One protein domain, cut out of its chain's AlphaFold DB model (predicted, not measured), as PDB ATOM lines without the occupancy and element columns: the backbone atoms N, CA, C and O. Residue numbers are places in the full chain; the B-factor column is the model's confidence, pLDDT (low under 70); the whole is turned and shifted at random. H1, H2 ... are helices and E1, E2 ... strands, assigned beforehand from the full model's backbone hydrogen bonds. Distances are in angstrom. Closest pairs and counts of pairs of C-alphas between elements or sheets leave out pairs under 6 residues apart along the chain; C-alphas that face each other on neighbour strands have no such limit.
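What this domain is: This is residues 15 to 109 of the 122 residues of an uncharacterized protein of Rhodococcus wratislaviensis (UniProt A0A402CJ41). A sheet of three strands forms the middle layer, with the long helix H1 over one face and H4, together with the short H3, over the other. H2 folds back beside H1 as a helical hairpin whose turn, residues 27 to 33, sticks out, and a long stretch without a named element, residues 39 to 55, passes on the E1 side of the sheet on its way to H3. The 95 printed residues hold four named helices and three named strands in the order H1 H2 H3 E1 E2 E3 H4; the sheet runs E1, E2, E3 and is antiparallel throughout, and the class is mixed, helices and strands. The whole is compact, with a radius of gyration of the C-alphas of 12.9 A, and rounded, spanning 37 by 31 by 22 A.

How they stand to each other: E1, residues 65 to 70, E2, residues 78 to 84, and E3, residues 87 to 93, form a meander, each strand the antiparallel neighbour of the one before. In the hairpin E1 and E2, N 67 and O 81 are 2.9 A apart, within hydrogen-bond range; in the hairpin E2 and E3, N 82 and O 89 are 2.8 A apart, also within range. H1, residues 15 to 27, is on the sheet at a height of 8.7 A, over E2 and E3, and runs along the strands, only just, at 28 degrees to E3 on the local plane; its closest C-alphas to E3 are those of Asp 22 and Ser 88, 6.0 A apart. H4, residues 97 to 108, is on the opposite face at a height of 8.2 A, over E3 and slantwise to the strands, at 47 degrees to E3 on the local plane; the closest C-alphas of the two are those of Thr 93 and His 100, 5.2 A apart. This gives three layers, helices on both faces of a sheet. H3, residues 56 to 59, is on the same face as H4 at a height of 6.6 A, and the two touch, with the C-alphas of Gly 56 and Thr 101 closest at 4.0 A. H2, residues 32 to 38, only grazes the sheet, with its residues 35 to 38. It touches residues 21 to 25 of H1 at a shallow tilt of 16 degrees, opposite ways, the closest C-alphas being those of Ala 21 and Gly 38, 6.1 A apart. H1 and H4 are apart. Every O i to N i+4 pair is within hydrogen-bond range in H1, H2 and H4; H3 is too short for such a pair.

Where its parts are: E2 measures 20.7 A from C-alpha 78 at (272.047, 189.028, 206.212) to C-alpha 84, E3 20.3 A and E1 17.4 A. H1 begins with C-alpha 15 at (279.953, 193.042, 207.165) and measures 18.4 A; H4 measures 16.5 A and ends with C-alpha 108 at (263.937, 202.058, 196.970). H2 measures 9.8 A and H3 5.8 A.

The domain as a whole: The two C-alphas farthest apart, those of Asp 29 and Gly 50, are 37.4 A apart. The printed part has no cut, and the link from H2 to H3, 17 residues, is long. The mean pLDDT of the printed part is 73.4; residues 15 to 44, 72 to 76 and 109 are under 70.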
ATOM      1  N   ILE A  15     280.975 192.059 207.587       52.75
ATOM      2  CA  ILE A  15     279.953 193.042 207.165       52.75
ATOM      3  C   ILE A  15     280.486 194.477 207.291       52.75
ATOM      4  O   ILE A  15     280.180 195.315 206.447       52.75
ATOM      5  N   VAL A  16     281.374 194.755 208.256       55.19
ATOM      6  CA  VAL A  16     282.024 196.076 208.372       55.19
ATOM      7  C   VAL A  16     282.772 196.466 207.091       55.19
ATOM      8  O   VAL A  16     282.827 197.639 206.743       55.19
ATOM      9  N   LYS A  17     283.295 195.485 206.341       54.25
ATOM     10  CA  LYS A  17     284.021 195.731 205.087       54.25
ATOM     11  C   LYS A  17     283.095 196.217 203.970       54.25
ATOM     12  O   LYS A  17     283.551 196.950 203.102       54.25
ATOM     13  N   LEU A  18     281.809 195.856 204.012       57.06
ATOM     14  CA  LEU A  18     280.804 196.345 203.063       57.06
ATOM     15  C   LEU A  18     280.446 197.808 203.339       57.06
ATOM     16  O   LEU A  18     280.387 198.596 202.405       57.06
ATOM     17  N   TYR A  19     280.297 198.188 204.614       60.34
ATOM     18  CA  TYR A  19     280.117 199.595 204.997       60.34
ATOM     19  C   TYR A  19     281.345 200.446 204.689       60.34
ATOM     20  O   TYR A  19     281.198 201.593 204.293       60.34
ATOM     21  N   VAL A  20     282.553 199.902 204.857       58.31
ATOM     22  CA  VAL A  20     283.789 200.609 204.489       58.31
ATOM     23  C   VAL A  20     283.867 200.818 202.975       58.31
ATOM     24  O   VAL A  20     284.179 201.924 202.554       58.31
ATOM     25  N   ALA A  21     283.529 199.811 202.163       60.75
ATOM     26  CA  ALA A  21     283.499 199.946 200.704       60.75
ATOM     27  C   ALA A  21     282.448 200.968 200.235       60.75
ATOM     28  O   ALA A  21     282.750 201.844 199.435       60.75
ATOM     29  N   ASP A  22     281.231 200.913 200.779       61.00
ATOM     30  CA  ASP A  22     280.177 201.894 200.493       61.00
ATOM     31  C   ASP A  22     280.547 203.310 200.989       61.00
ATOM     32  O   ASP A  22     280.314 204.293 200.284       61.00
ATOM     33  N   TYR A  23     281.205 203.432 202.147       62.06
ATOM     34  CA  TYR A  23     281.729 204.709 202.632       62.06
ATOM     35  C   TYR A  23     282.793 205.276 201.688       62.06
ATOM     36  O   TYR A  23     282.726 206.462 201.372       62.06
ATOM     37  N   MET A  24     283.731 204.446 201.220       61.16
ATOM     38  CA  MET A  24     284.762 204.835 200.252       61.16
ATOM     39  C   MET A  24     284.153 205.246 198.909       61.16
ATOM     40  O   MET A  24     284.559 206.259 198.364       61.16
ATOM     41  N   ILE A  25     283.115 204.567 198.415       63.56
ATOM     42  CA  ILE A  25     282.448 204.992 197.171       63.56
ATOM     43  C   ILE A  25     281.693 206.319 197.359       63.56
ATOM     44  O   ILE A  25     281.662 207.143 196.450       63.56
ATOM     45  N   ARG A  26     281.070 206.553 198.523       60.69
ATOM     46  CA  ARG A  26     280.288 207.782 198.772       60.69
ATOM     47  C   ARG A  26     281.113 208.995 199.202       60.69
ATOM     48  O   ARG A  26     280.632 210.116 199.054       60.69
ATOM     49  N   HIS A  27     282.290 208.780 199.781       61.62
ATOM     50  CA  HIS A  27     283.103 209.838 200.396       61.62
ATOM     51  C   HIS A  27     284.566 209.842 199.939       61.62
ATOM     52  O   HIS A  27     285.312 210.734 200.343       61.62
ATOM     53  N   GLY A  28     284.988 208.859 199.140       61.88
ATOM     54  CA  GLY A  28     286.234 208.909 198.380       61.88
ATOM     55  C   GLY A  28     286.154 209.965 197.283       61.88
ATOM     56  O   GLY A  28     285.108 210.575 197.049       61.88
ATOM     57  N   ASP A  29     287.267 210.206 196.606       66.94
ATOM     58  CA  ASP A  29     287.335 211.199 195.529       66.94
ATOM     59  C   ASP A  29     286.701 210.703 194.214       66.94
ATOM     60  O   ASP A  29     286.675 211.433 193.222       66.94
ATOM     61  N   GLY A  30     286.139 209.488 194.227       60.78
ATOM     62  CA  GLY A  30     285.498 208.862 193.077       60.78
ATOM     63  C   GLY A  30     286.510 208.396 192.036       60.78
ATOM     64  O   GLY A  30     286.139 208.230 190.870       60.78
ATOM     65  N   ALA A  31     287.776 208.215 192.430       66.00
ATOM     66  CA  ALA A  31     288.807 207.733 191.537       66.00
ATOM     67  C   ALA A  31     288.392 206.396 190.897       66.00
ATOM     68  O   ALA A  31     287.818 205.525 191.563       66.00
ATOM     69  N   PRO A  32     288.701 206.183 189.608       63.00
ATOM     70  CA  PRO A  32     288.490 204.896 188.957       63.00
ATOM     71  C   PRO A  32     289.115 203.735 189.741       63.00
ATOM     72  O   PRO A  32     288.529 202.656 189.782       63.00
ATOM     73  N   GLU A  33     290.243 203.976 190.419       63.50
ATOM     74  CA  GLU A  33     290.908 202.987 191.266       63.50
ATOM     75  C   GLU A  33     290.086 202.604 192.514       63.50
ATOM     76  O   GLU A  33     290.102 201.440 192.912       63.50
ATOM     77  N   ASP A  34     289.317 203.529 193.106       60.28
ATOM     78  CA  ASP A  34     288.413 203.243 194.236       60.28
ATOM     79  C   ASP A  34     287.242 202.354 193.795       60.28
ATOM     80  O   ASP A  34     286.844 201.414 194.494       60.28
ATOM     81  N   LEU A  35     286.721 202.617 192.595       60.16
ATOM     82  CA  LEU A  35     285.715 201.786 191.936       60.16
ATOM     83  C   LEU A  35     286.268 200.393 191.616       60.16
ATOM     84  O   LEU A  35     285.582 199.404 191.857       60.16
ATOM     85  N   GLU A  36     287.506 200.293 191.131       58.75
ATOM     86  CA  GLU A  36     288.170 199.020 190.823       58.75
ATOM     87  C   GLU A  36     288.483 198.199 192.090       58.75
ATOM     88  O   GLU A  36     288.268 196.984 192.128       58.75
ATOM     89  N   LEU A  37     288.906 198.856 193.177       55.25
ATOM     90  CA  LEU A  37     289.099 198.229 194.490       55.25
ATOM     91  C   LEU A  37     287.768 197.767 195.108       55.25
ATOM     92  O   LEU A  37     287.724 196.709 195.745       55.25
ATOM     93  N   GLY A  38     286.672 198.498 194.878       56.28
ATOM     94  CA  GLY A  38     285.306 198.063 195.196       56.28
ATOM     95  C   GLY A  38     284.805 196.903 194.316       56.28
ATOM     96  O   GLY A  38     284.037 196.057 194.782       56.28
ATOM     97  N   GLN A  39     285.282 196.814 193.070       52.25
ATOM     98  CA  GLN A  39     284.931 195.792 192.070       52.25
ATOM     99  C   GLN A  39     285.554 194.406 192.310       52.25
ATOM    100  O   GLN A  39     285.157 193.447 191.645       52.25
ATOM    101  N   LEU A  40     286.422 194.222 193.314       49.81
ATOM    102  CA  LEU A  40     286.934 192.900 193.743       49.81
ATOM    103  C   LEU A  40     285.850 191.936 194.289       49.81
ATOM    104  O   LEU A  40     286.153 190.858 194.801       49.81
ATOM    105  N   ALA A  41     284.570 192.286 194.161       52.22
ATOM    106  CA  ALA A  41     283.417 191.494 194.558       52.22
ATOM    107  C   ALA A  41     282.713 190.788 193.380       52.22
ATOM    108  O   ALA A  41     281.485 190.807 193.303       52.22
ATOM    109  N   THR A  42     283.434 190.123 192.468       56.00
ATOM    110  CA  THR A  42     282.774 189.141 191.586       56.00
ATOM    111  C   THR A  42     282.381 187.922 192.422       56.00
ATOM    112  O   THR A  42     283.167 187.003 192.651       56.00
ATOM    113  N   ALA A  43     281.168 187.943 192.964       63.59
ATOM    114  CA  ALA A  43     280.614 186.817 193.694       63.59
ATOM    115  C   ALA A  43     280.229 185.695 192.717       63.59
ATOM    116  O   ALA A  43     279.626 185.941 191.672       63.59
ATOM    117  N   ALA A  44     280.565 184.448 193.057       69.62
ATOM    118  CA  ALA A  44     280.063 183.292 192.322       69.62
ATOM    119  C   ALA A  44     278.519 183.265 192.374       69.62
ATOM    120  O   ALA A  44     277.962 183.594 193.421       69.62
ATOM    121  N   PRO A  45     277.807 182.822 191.320       77.69
ATOM    122  CA  PRO A  45     276.337 182.804 191.316       77.69
ATOM    123  C   PRO A  45     275.718 181.996 192.466       77.69
ATOM    124  O   PRO A  45     274.590 182.254 192.887       77.69
ATOM    125  N   VAL A  46     276.465 181.011 192.967       79.00
ATOM    126  CA  VAL A  46     276.107 180.163 194.101       79.00
ATOM    127  C   VAL A  46     277.330 180.044 195.009       79.00
ATOM    128  O   VAL A  46     278.450 179.856 194.527       79.00
ATOM    129  N   ALA A  47     277.128 180.196 196.313       73.56
ATOM    130  CA  ALA A  47     278.159 180.013 197.323       73.56
ATOM    131  C   ALA A  47     278.485 178.525 197.545       73.56
ATOM    132  O   ALA A  47     277.776 177.633 197.082       73.56
ATOM    133  N   VAL A  48     279.568 178.242 198.273       72.00
ATOM    134  CA  VAL A  48     280.019 176.862 198.546       72.00
ATOM    135  C   VAL A  48     278.974 176.051 199.322       72.00
ATOM    136  O   VAL A  48     278.888 174.839 199.145       72.00
ATOM    137  N   ASP A  49     278.165 176.710 200.146       73.06
ATOM    138  CA  ASP A  49     277.077 176.095 200.913       73.06
ATOM    139  C   ASP A  49     275.773 175.911 200.110       73.06
ATOM    140  O   ASP A  49     274.782 175.424 200.650       73.06
ATOM    141  N   GLY A  50     275.766 176.263 198.818       78.19
ATOM    142  CA  GLY A  50     274.597 176.157 197.944       78.19
ATOM    143  C   GLY A  50     273.692 177.391 197.940       78.19
ATOM    144  O   GLY A  50     272.700 177.409 197.211       78.19
ATOM    145  N   THR A  51     274.024 178.440 198.696       77.44
ATOM    146  CA  THR A  51     273.230 179.675 198.726       77.44
ATOM    147  C   THR A  51     273.326 180.417 197.395       77.44
ATOM    148  O   THR A  51     274.415 180.781 196.947       77.44
ATOM    149  N   HIS A  52     272.181 180.681 196.762       84.50
ATOM    150  CA  HIS A  52     272.116 181.527 195.572       84.50
ATOM    151  C   HIS A  52     272.423 182.985 195.929       84.50
ATOM    152  O   HIS A  52     271.894 183.534 196.893       84.50
ATOM    153  N   GLN A  53     273.285 183.617 195.139       82.75
ATOM    154  CA  GLN A  53     273.754 184.983 195.345       82.75
ATOM    155  C   GLN A  53     273.005 185.936 194.398       82.75
ATOM    156  O   GLN A  53     273.540 186.379 193.386       82.75
ATOM    157  N   ASN A  54     271.717 186.164 194.675       89.69
ATOM    158  CA  ASN A  54     270.794 186.933 193.822       89.69
ATOM    159  C   ASN A  54     269.687 187.676 194.608       89.69
ATOM    160  O   ASN A  54     268.555 187.785 194.141       89.69
ATOM    161  N   TRP A  55     270.003 188.179 195.804       90.75
ATOM    162  CA  TRP A  55     269.044 188.799 196.735       90.75
ATOM    163  C   TRP A  55     269.508 190.181 197.235       90.75
ATOM    164  O   TRP A  55     270.614 190.629 196.926       90.75
ATOM    165  N   GLY A  56     268.673 190.879 198.012       90.25
ATOM    166  CA  GLY A  56     269.012 192.171 198.618       90.25
ATOM    167  C   GLY A  56     269.240 193.280 197.590       90.25
ATOM    168  O   GLY A  56     268.475 193.423 196.639       90.25
ATOM    169  N   THR A  57     270.314 194.052 197.755       87.56
ATOM    170  CA  THR A  57     270.710 195.126 196.832       87.56
ATOM    171  C   THR A  57     271.002 194.623 195.425       87.56
ATOM    172  O   THR A  57     270.812 195.373 194.476       87.56
ATOM    173  N   GLY A  58     271.360 193.344 195.259       88.38
ATOM    174  CA  GLY A  58     271.556 192.730 193.943       88.38
ATOM    175  C   GLY A  58     270.283 192.604 193.102       88.38
ATOM    176  O   GLY A  58     270.381 192.362 191.903       88.38
ATOM    177  N   ALA A  59     269.102 192.788 193.700       91.12
ATOM    178  CA  ALA A  59     267.829 192.832 192.982       91.12
ATOM    179  C   ALA A  59     267.509 194.221 192.393       91.12
ATOM    180  O   ALA A  59     266.512 194.370 191.684       91.12
ATOM    181  N   LEU A  60     268.313 195.246 192.696       86.38
ATOM    182  CA  LEU A  60     268.085 196.600 192.199       86.38
ATOM    183  C   LEU A  60     268.487 196.735 190.721       86.38
ATOM    184  O   LEU A  60     269.435 196.091 190.262       86.38
ATOM    185  N   PRO A  61     267.789 197.592 189.955       87.12
ATOM    186  CA  PRO A  61     268.144 197.847 188.565       87.12
ATOM    187  C   PRO A  61     269.530 198.494 188.452       87.12
ATOM    188  O   PRO A  61     269.981 199.207 189.347       87.12
ATOM    189  N   SER A  62     270.192 198.268 187.315       83.31
ATOM    190  CA  SER A  62     271.487 198.877 186.965       83.31
ATOM    191  C   SER A  62     272.658 198.531 187.897       83.31
ATOM    192  O   SER A  62     273.724 199.145 187.809       83.31
ATOM    193  N   VAL A  63     272.498 197.525 188.759       84.06
ATOM    194  CA  VAL A  63     273.590 196.960 189.553       84.06
ATOM    195  C   VAL A  63     274.600 196.276 188.635       84.06
ATOM    196  O   VAL A  63     274.250 195.438 187.808       84.06
ATOM    197  N   THR A  64     275.870 196.635 188.803       80.69
ATOM    198  CA  THR A  64     277.004 196.042 188.080       80.69
ATOM    199  C   THR A  64     277.648 194.911 188.880       80.69
ATOM    200  O   THR A  64     278.054 193.902 188.309       80.69
ATOM    201  N   GLY A  65     277.706 195.039 190.206       77.12
ATOM    202  CA  GLY A  65     278.251 194.006 191.081       77.12
ATOM    203  C   GLY A  65     277.611 194.036 192.458       77.12
ATOM    204  O   GLY A  65     277.153 195.083 192.915       77.12
ATOM    205  N   THR A  66     277.560 192.871 193.105       81.50
ATOM    206  CA  THR A  66     277.014 192.718 194.458       81.50
ATOM    207  C   THR A  66     277.862 191.761 195.274       81.50
ATOM    208  O   THR A  66     278.322 190.731 194.778       81.50
ATOM    209  N   LYS A  67     278.020 192.090 196.554       78.12
ATOM    210  CA  LYS A  67     278.565 191.196 197.564       78.12
ATOM    211  C   LYS A  67     277.508 190.867 198.600       78.12
ATOM    212  O   LYS A  67     276.814 191.758 199.081       78.12
ATOM    213  N   TRP A  68     277.481 189.604 198.997       82.00
ATOM    214  CA  TRP A  68     276.608 189.090 200.039       82.00
ATOM    215  C   TRP A  68     277.406 188.625 201.256       82.00
ATOM    216  O   TRP A  68     278.573 188.228 201.148       82.00
ATOM    217  N   GLY A  69     276.770 188.699 202.420       78.25
ATOM    218  CA  GLY A  69     277.273 188.140 203.667       78.25
ATOM    219  C   GLY A  69     276.121 187.737 204.578       78.25
ATOM    220  O   GLY A  69     275.106 188.427 204.642       78.25
ATOM    221  N   TRP A  70     276.288 186.621 205.274       80.12
ATOM    222  CA  TRP A  70     275.333 186.096 206.245       80.12
ATOM    223  C   TRP A  70     276.073 185.618 207.491       80.12
ATOM    224  O   TRP A  70     277.281 185.367 207.452       80.12
ATOM    225  N   SER A  71     275.362 185.563 208.613       73.75
ATOM    226  CA  SER A  71     275.853 184.921 209.830       73.75
ATOM    227  C   SER A  71     276.070 183.418 209.607       73.75
ATOM    228  O   SER A  71     275.445 182.824 208.733       73.75
ATOM    229  N   ASP A  72     276.931 182.783 210.408       67.75
ATOM    230  CA  ASP A  72     277.242 181.346 210.269       67.75
ATOM    231  C   ASP A  72     276.008 180.440 210.461       67.75
ATOM    232  O   ASP A  72     275.965 179.320 209.958       67.75
ATOM    233  N   ASP A  73     274.988 180.928 211.172       67.62
ATOM    234  CA  ASP A  73     273.685 180.273 211.343       67.62
ATOM    235  C   ASP A  73     272.668 180.622 210.235       67.62
ATOM    236  O   ASP A  73     271.523 180.173 210.280       67.62
ATOM    237  N   GLY A  74     273.069 181.432 209.250       57.31
ATOM    238  CA  GLY A  74     272.352 181.753 208.012       57.31
ATOM    239  C   GLY A  74     271.089 182.610 208.146       57.31
ATOM    240  O   GLY A  74     270.665 183.212 207.163       57.31
ATOM    241  N   ALA A  75     270.484 182.680 209.332       59.84
ATOM    242  CA  ALA A  75     269.153 183.263 209.528       59.84
ATOM    243  C   ALA A  75     269.129 184.488 210.451       59.84
ATOM    244  O   ALA A  75     268.137 185.218 210.476       59.84
ATOM    245  N   SER A  76     270.190 184.715 211.228       68.06
ATOM    246  CA  SER A  76     270.184 185.776 212.233       68.06
ATOM    247  C   SER A  76     270.478 187.147 211.630       68.06
ATOM    248  O   SER A  76     269.849 188.129 212.030       68.06
ATOM    249  N   VAL A  77     271.403 187.232 210.665       75.94
ATOM    250  CA  VAL A  77     271.754 188.482 209.970       75.94
ATOM    251  C   VAL A  77     272.148 188.203 208.531       75.94
ATOM    252  O   VAL A  77     273.013 187.366 208.279       75.94
ATOM    253  N   VAL A  78     271.606 188.990 207.608       81.25
ATOM    254  CA  VAL A  78     272.047 189.028 206.212       81.25
ATOM    255  C   VAL A  78     272.357 190.460 205.788       81.25
ATOM    256  O   VAL A  78     271.773 191.424 206.287       81.25
ATOM    257  N   ALA A  79     273.304 190.610 204.870       82.00
ATOM    258  CA  ALA A  79     273.682 191.892 204.304       82.00
ATOM    259  C   ALA A  79     274.069 191.752 202.836       82.00
ATOM    260  O   ALA A  79     274.624 190.735 202.406       82.00
ATOM    261  N   SER A  80     273.824 192.822 202.092       81.69
ATOM    262  CA  SER A  80     274.288 192.962 200.722       81.69
ATOM    263  C   SER A  80     274.771 194.382 200.458       81.69
ATOM    264  O   SER A  80     274.303 195.345 201.074       81.69
ATOM    265  N   ALA A  81     275.758 194.501 199.577       81.00
ATOM    266  CA  ALA A  81     276.201 195.782 199.056       81.00
ATOM    267  C   ALA A  81     276.436 195.681 197.557       81.00
ATOM    268  O   ALA A  81     277.048 194.717 197.084       81.00
ATOM    269  N   SER A  82     275.961 196.685 196.834       80.00
ATOM    270  CA  SER A  82     276.023 196.761 195.383       80.00
ATOM    271  C   SER A  82     276.565 198.102 194.925       80.00
ATOM    272  O   SER A  82     276.422 199.118 195.606       80.00
ATOM    273  N   PHE A  83     277.137 198.099 193.729       75.69
ATOM    274  CA  PHE A  83     277.483 199.309 192.996       75.69
ATOM    275  C   PHE A  83     276.938 199.225 191.571       75.69
ATOM    276  O   PHE A  83     276.774 198.136 191.006       75.69
ATOM    277  N   GLY A  84     276.656 200.386 190.999       77.38
ATOM    278  CA  GLY A  84     276.333 200.580 189.592       77.38
ATOM    279  C   GLY A  84     277.098 201.781 189.033       77.38
ATOM    280  O   GLY A  84     277.988 202.292 189.710       77.38
ATOM    281  N   PRO A  85     276.760 202.242 187.818       74.31
ATOM    282  CA  PRO A  85     277.498 203.307 187.137       74.31
ATOM    283  C   PRO A  85     277.656 204.591 187.961       74.31
ATOM    284  O   PRO A  85     278.732 205.176 187.966       74.31
ATOM    285  N   ASP A  86     276.612 204.973 188.705       74.19
ATOM    286  CA  ASP A  86     276.544 206.257 189.415       74.19
ATOM    287  C   ASP A  86     276.120 206.110 190.889       74.19
ATOM    288  O   ASP A  86     275.697 207.077 191.525       74.19
ATOM    289  N   PHE A  87     276.153 204.892 191.444       72.44
ATOM    290  CA  PHE A  87     275.695 204.654 192.813       72.44
ATOM    291  C   PHE A  87     276.430 203.515 193.517       72.44
ATOM    292  O   PHE A  87     276.889 202.555 192.902       72.44
ATOM    293  N   SER A  88     276.429 203.596 194.845       72.94
ATOM    294  CA  SER A  88     276.602 202.458 195.742       72.94
ATOM    295  C   SER A  88     275.449 202.403 196.733       72.94
ATOM    296  O   SER A  88     274.830 203.418 197.064       72.94
ATOM    297  N   VAL A  89     275.132 201.195 197.175       75.69
ATOM    298  CA  VAL A  89     274.084 200.939 198.155       75.69
ATOM    299  C   VAL A  89     274.494 199.754 199.011       75.69
ATOM    300  O   VAL A  89     274.964 198.739 198.503       75.69
ATOM    301  N   ALA A  90     274.300 199.878 200.317       78.50
ATOM    302  CA  ALA A  90     274.510 198.805 201.272       78.50
ATOM    303  C   ALA A  90     273.298 198.704 202.191       78.50
ATOM    304  O   ALA A  90     272.721 199.716 202.596       78.50
ATOM    305  N   ALA A  91     272.927 197.477 202.529       78.75
ATOM    306  CA  ALA A  91     271.843 197.204 203.451       78.75
ATOM    307  C   ALA A  91     272.169 195.983 204.314       78.75
ATOM    308  O   ALA A  91     272.900 195.074 203.911       78.75
ATOM    309  N   ASN A  92     271.552 195.927 205.488       81.88
ATOM    310  CA  ASN A  92     271.603 194.791 206.395       81.88
ATOM    311  C   ASN A  92     270.223 194.573 207.030       81.88
ATOM    312  O   ASN A  92     269.552 195.536 207.395       81.88
ATOM    313  N   THR A  93     269.832 193.314 207.212       78.12
ATOM    314  CA  THR A  93     268.553 192.935 207.825       78.12
ATOM    315  C   THR A  93     268.777 191.834 208.854       78.12
ATOM    316  O   THR A  93     269.597 190.936 208.668       78.12
ATOM    317  N   TYR A  94     268.028 191.914 209.953       75.81
ATOM    318  CA  TYR A  94     267.852 190.805 210.887       75.81
ATOM    319  C   TYR A  94     266.723 189.927 210.377       75.81
ATOM    320  O   TYR A  94     265.568 190.349 210.409       75.81
ATOM    321  N   GLY A  95     267.064 188.744 209.884       79.50
ATOM    322  CA  GLY A  95     266.122 187.864 209.211       79.50
ATOM    323  C   GLY A  95     266.716 187.225 207.963       79.50
ATOM    324  O   GLY A  95     267.932 187.208 207.772       79.50
ATOM    325  N   THR A  96     265.841 186.694 207.114       85.56
ATOM    326  CA  THR A  96     266.227 185.941 205.917       85.56
ATOM    327  C   THR A  96     266.614 186.844 204.745       85.56
ATOM    328  O   THR A  96     266.320 188.043 204.718       85.56
ATOM    329  N   ALA A  97     267.232 186.246 203.722       84.75
ATOM    330  CA  ALA A  97     267.519 186.909 202.452       84.75
ATOM    331  C   ALA A  97     266.250 187.446 201.757       84.75
ATOM    332  O   ALA A  97     266.297 188.514 201.138       84.75
ATOM    333  N   GLU A  98     265.101 186.768 201.880       87.50
ATOM    334  CA  GLU A  98     263.829 187.273 201.349       87.50
ATOM    335  C   GLU A  98     263.373 188.535 202.081       87.50
ATOM    336  O   GLU A  98     263.009 189.516 201.433       87.50
ATOM    337  N   GLN A  99     263.428 188.536 203.418       87.75
ATOM    338  CA  GLN A  99     263.066 189.712 204.218       87.75
ATOM    339  C   GLN A  99     263.969 190.895 203.874       87.75
ATOM    340  O   GLN A  99     263.488 191.995 203.623       87.75
ATOM    341  N   HIS A 100     265.268 190.637 203.739       87.38
ATOM    342  CA  HIS A 100     266.238 191.635 203.315       87.38
ATOM    343  C   HIS A 100     265.956 192.209 201.923       87.38
ATOM    344  O   HIS A 100     266.073 193.413 201.702       87.38
ATOM    345  N   THR A 101     265.552 191.359 200.981       91.38
ATOM    346  CA  THR A 101     265.159 191.798 199.636       91.38
ATOM    347  C   THR A 101     263.910 192.676 199.693       91.38
ATOM    348  O   THR A 101     263.869 193.720 199.046       91.38
ATOM    349  N   GLY A 102     262.919 192.297 200.505       89.06
ATOM    350  CA  GLY A 102     261.725 193.107 200.743       89.06
ATOM    351  C   GLY A 102     262.052 194.487 201.318       89.06
ATOM    352  O   GLY A 102     261.561 195.490 200.798       89.06
ATOM    353  N   ASP A 103     262.927 194.550 202.326       85.75
ATOM    354  CA  ASP A 103     263.363 195.808 202.945       85.75
ATOM    355  C   ASP A 103     264.045 196.738 201.929       85.75
ATOM    356  O   ASP A 103     263.728 197.927 201.848       85.75
ATOM    357  N   VAL A 104     264.962 196.196 201.119       87.75
ATOM    358  CA  VAL A 104     265.695 196.949 200.088       87.75
ATOM    359  C   VAL A 104     264.753 197.504 199.019       87.75
ATOM    360  O   VAL A 104     264.840 198.685 198.666       87.75
ATOM    361  N   LEU A 105     263.847 196.673 198.499       89.94
ATOM    362  CA  LEU A 105     262.902 197.078 197.458       89.94
ATOM    363  C   LEU A 105     261.903 198.116 197.980       89.94
ATOM    364  O   LEU A 105     261.710 199.157 197.346       89.94
ATOM    365  N   GLY A 106     261.358 197.894 199.181       83.25
ATOM    366  CA  GLY A 106     260.458 198.836 199.842       83.25
ATOM    367  C   GLY A 106     261.110 200.198 200.098       83.25
ATOM    368  O   GLY A 106     260.481 201.230 199.868       83.25
ATOM    369  N   ALA A 107     262.383 200.223 200.502       80.06
ATOM    370  CA  ALA A 107     263.129 201.466 200.705       80.06
ATOM    371  C   ALA A 107     263.451 202.208 199.393       80.06
ATOM    372  O   ALA A 107     263.558 203.434 199.397       80.06
ATOM    373  N   SER A 108     263.595 201.483 198.281       75.81
ATOM    374  CA  SER A 108     263.937 202.058 196.970       75.81
ATOM    375  C   SER A 108     262.725 202.595 196.203       75.81
ATOM    376  O   SER A 108     262.892 203.319 195.224       75.81
ATOM    377  N   GLY A 109     261.505 202.241 196.626       68.31
ATOM    378  CA  GLY A 109     260.274 202.535 195.883       68.31
ATOM    379  C   GLY A 109     260.057 201.632 194.660       68.31
ATOM    380  O   GLY A 109     259.202 201.928 193.828       68.31
TER     381      GLY A 109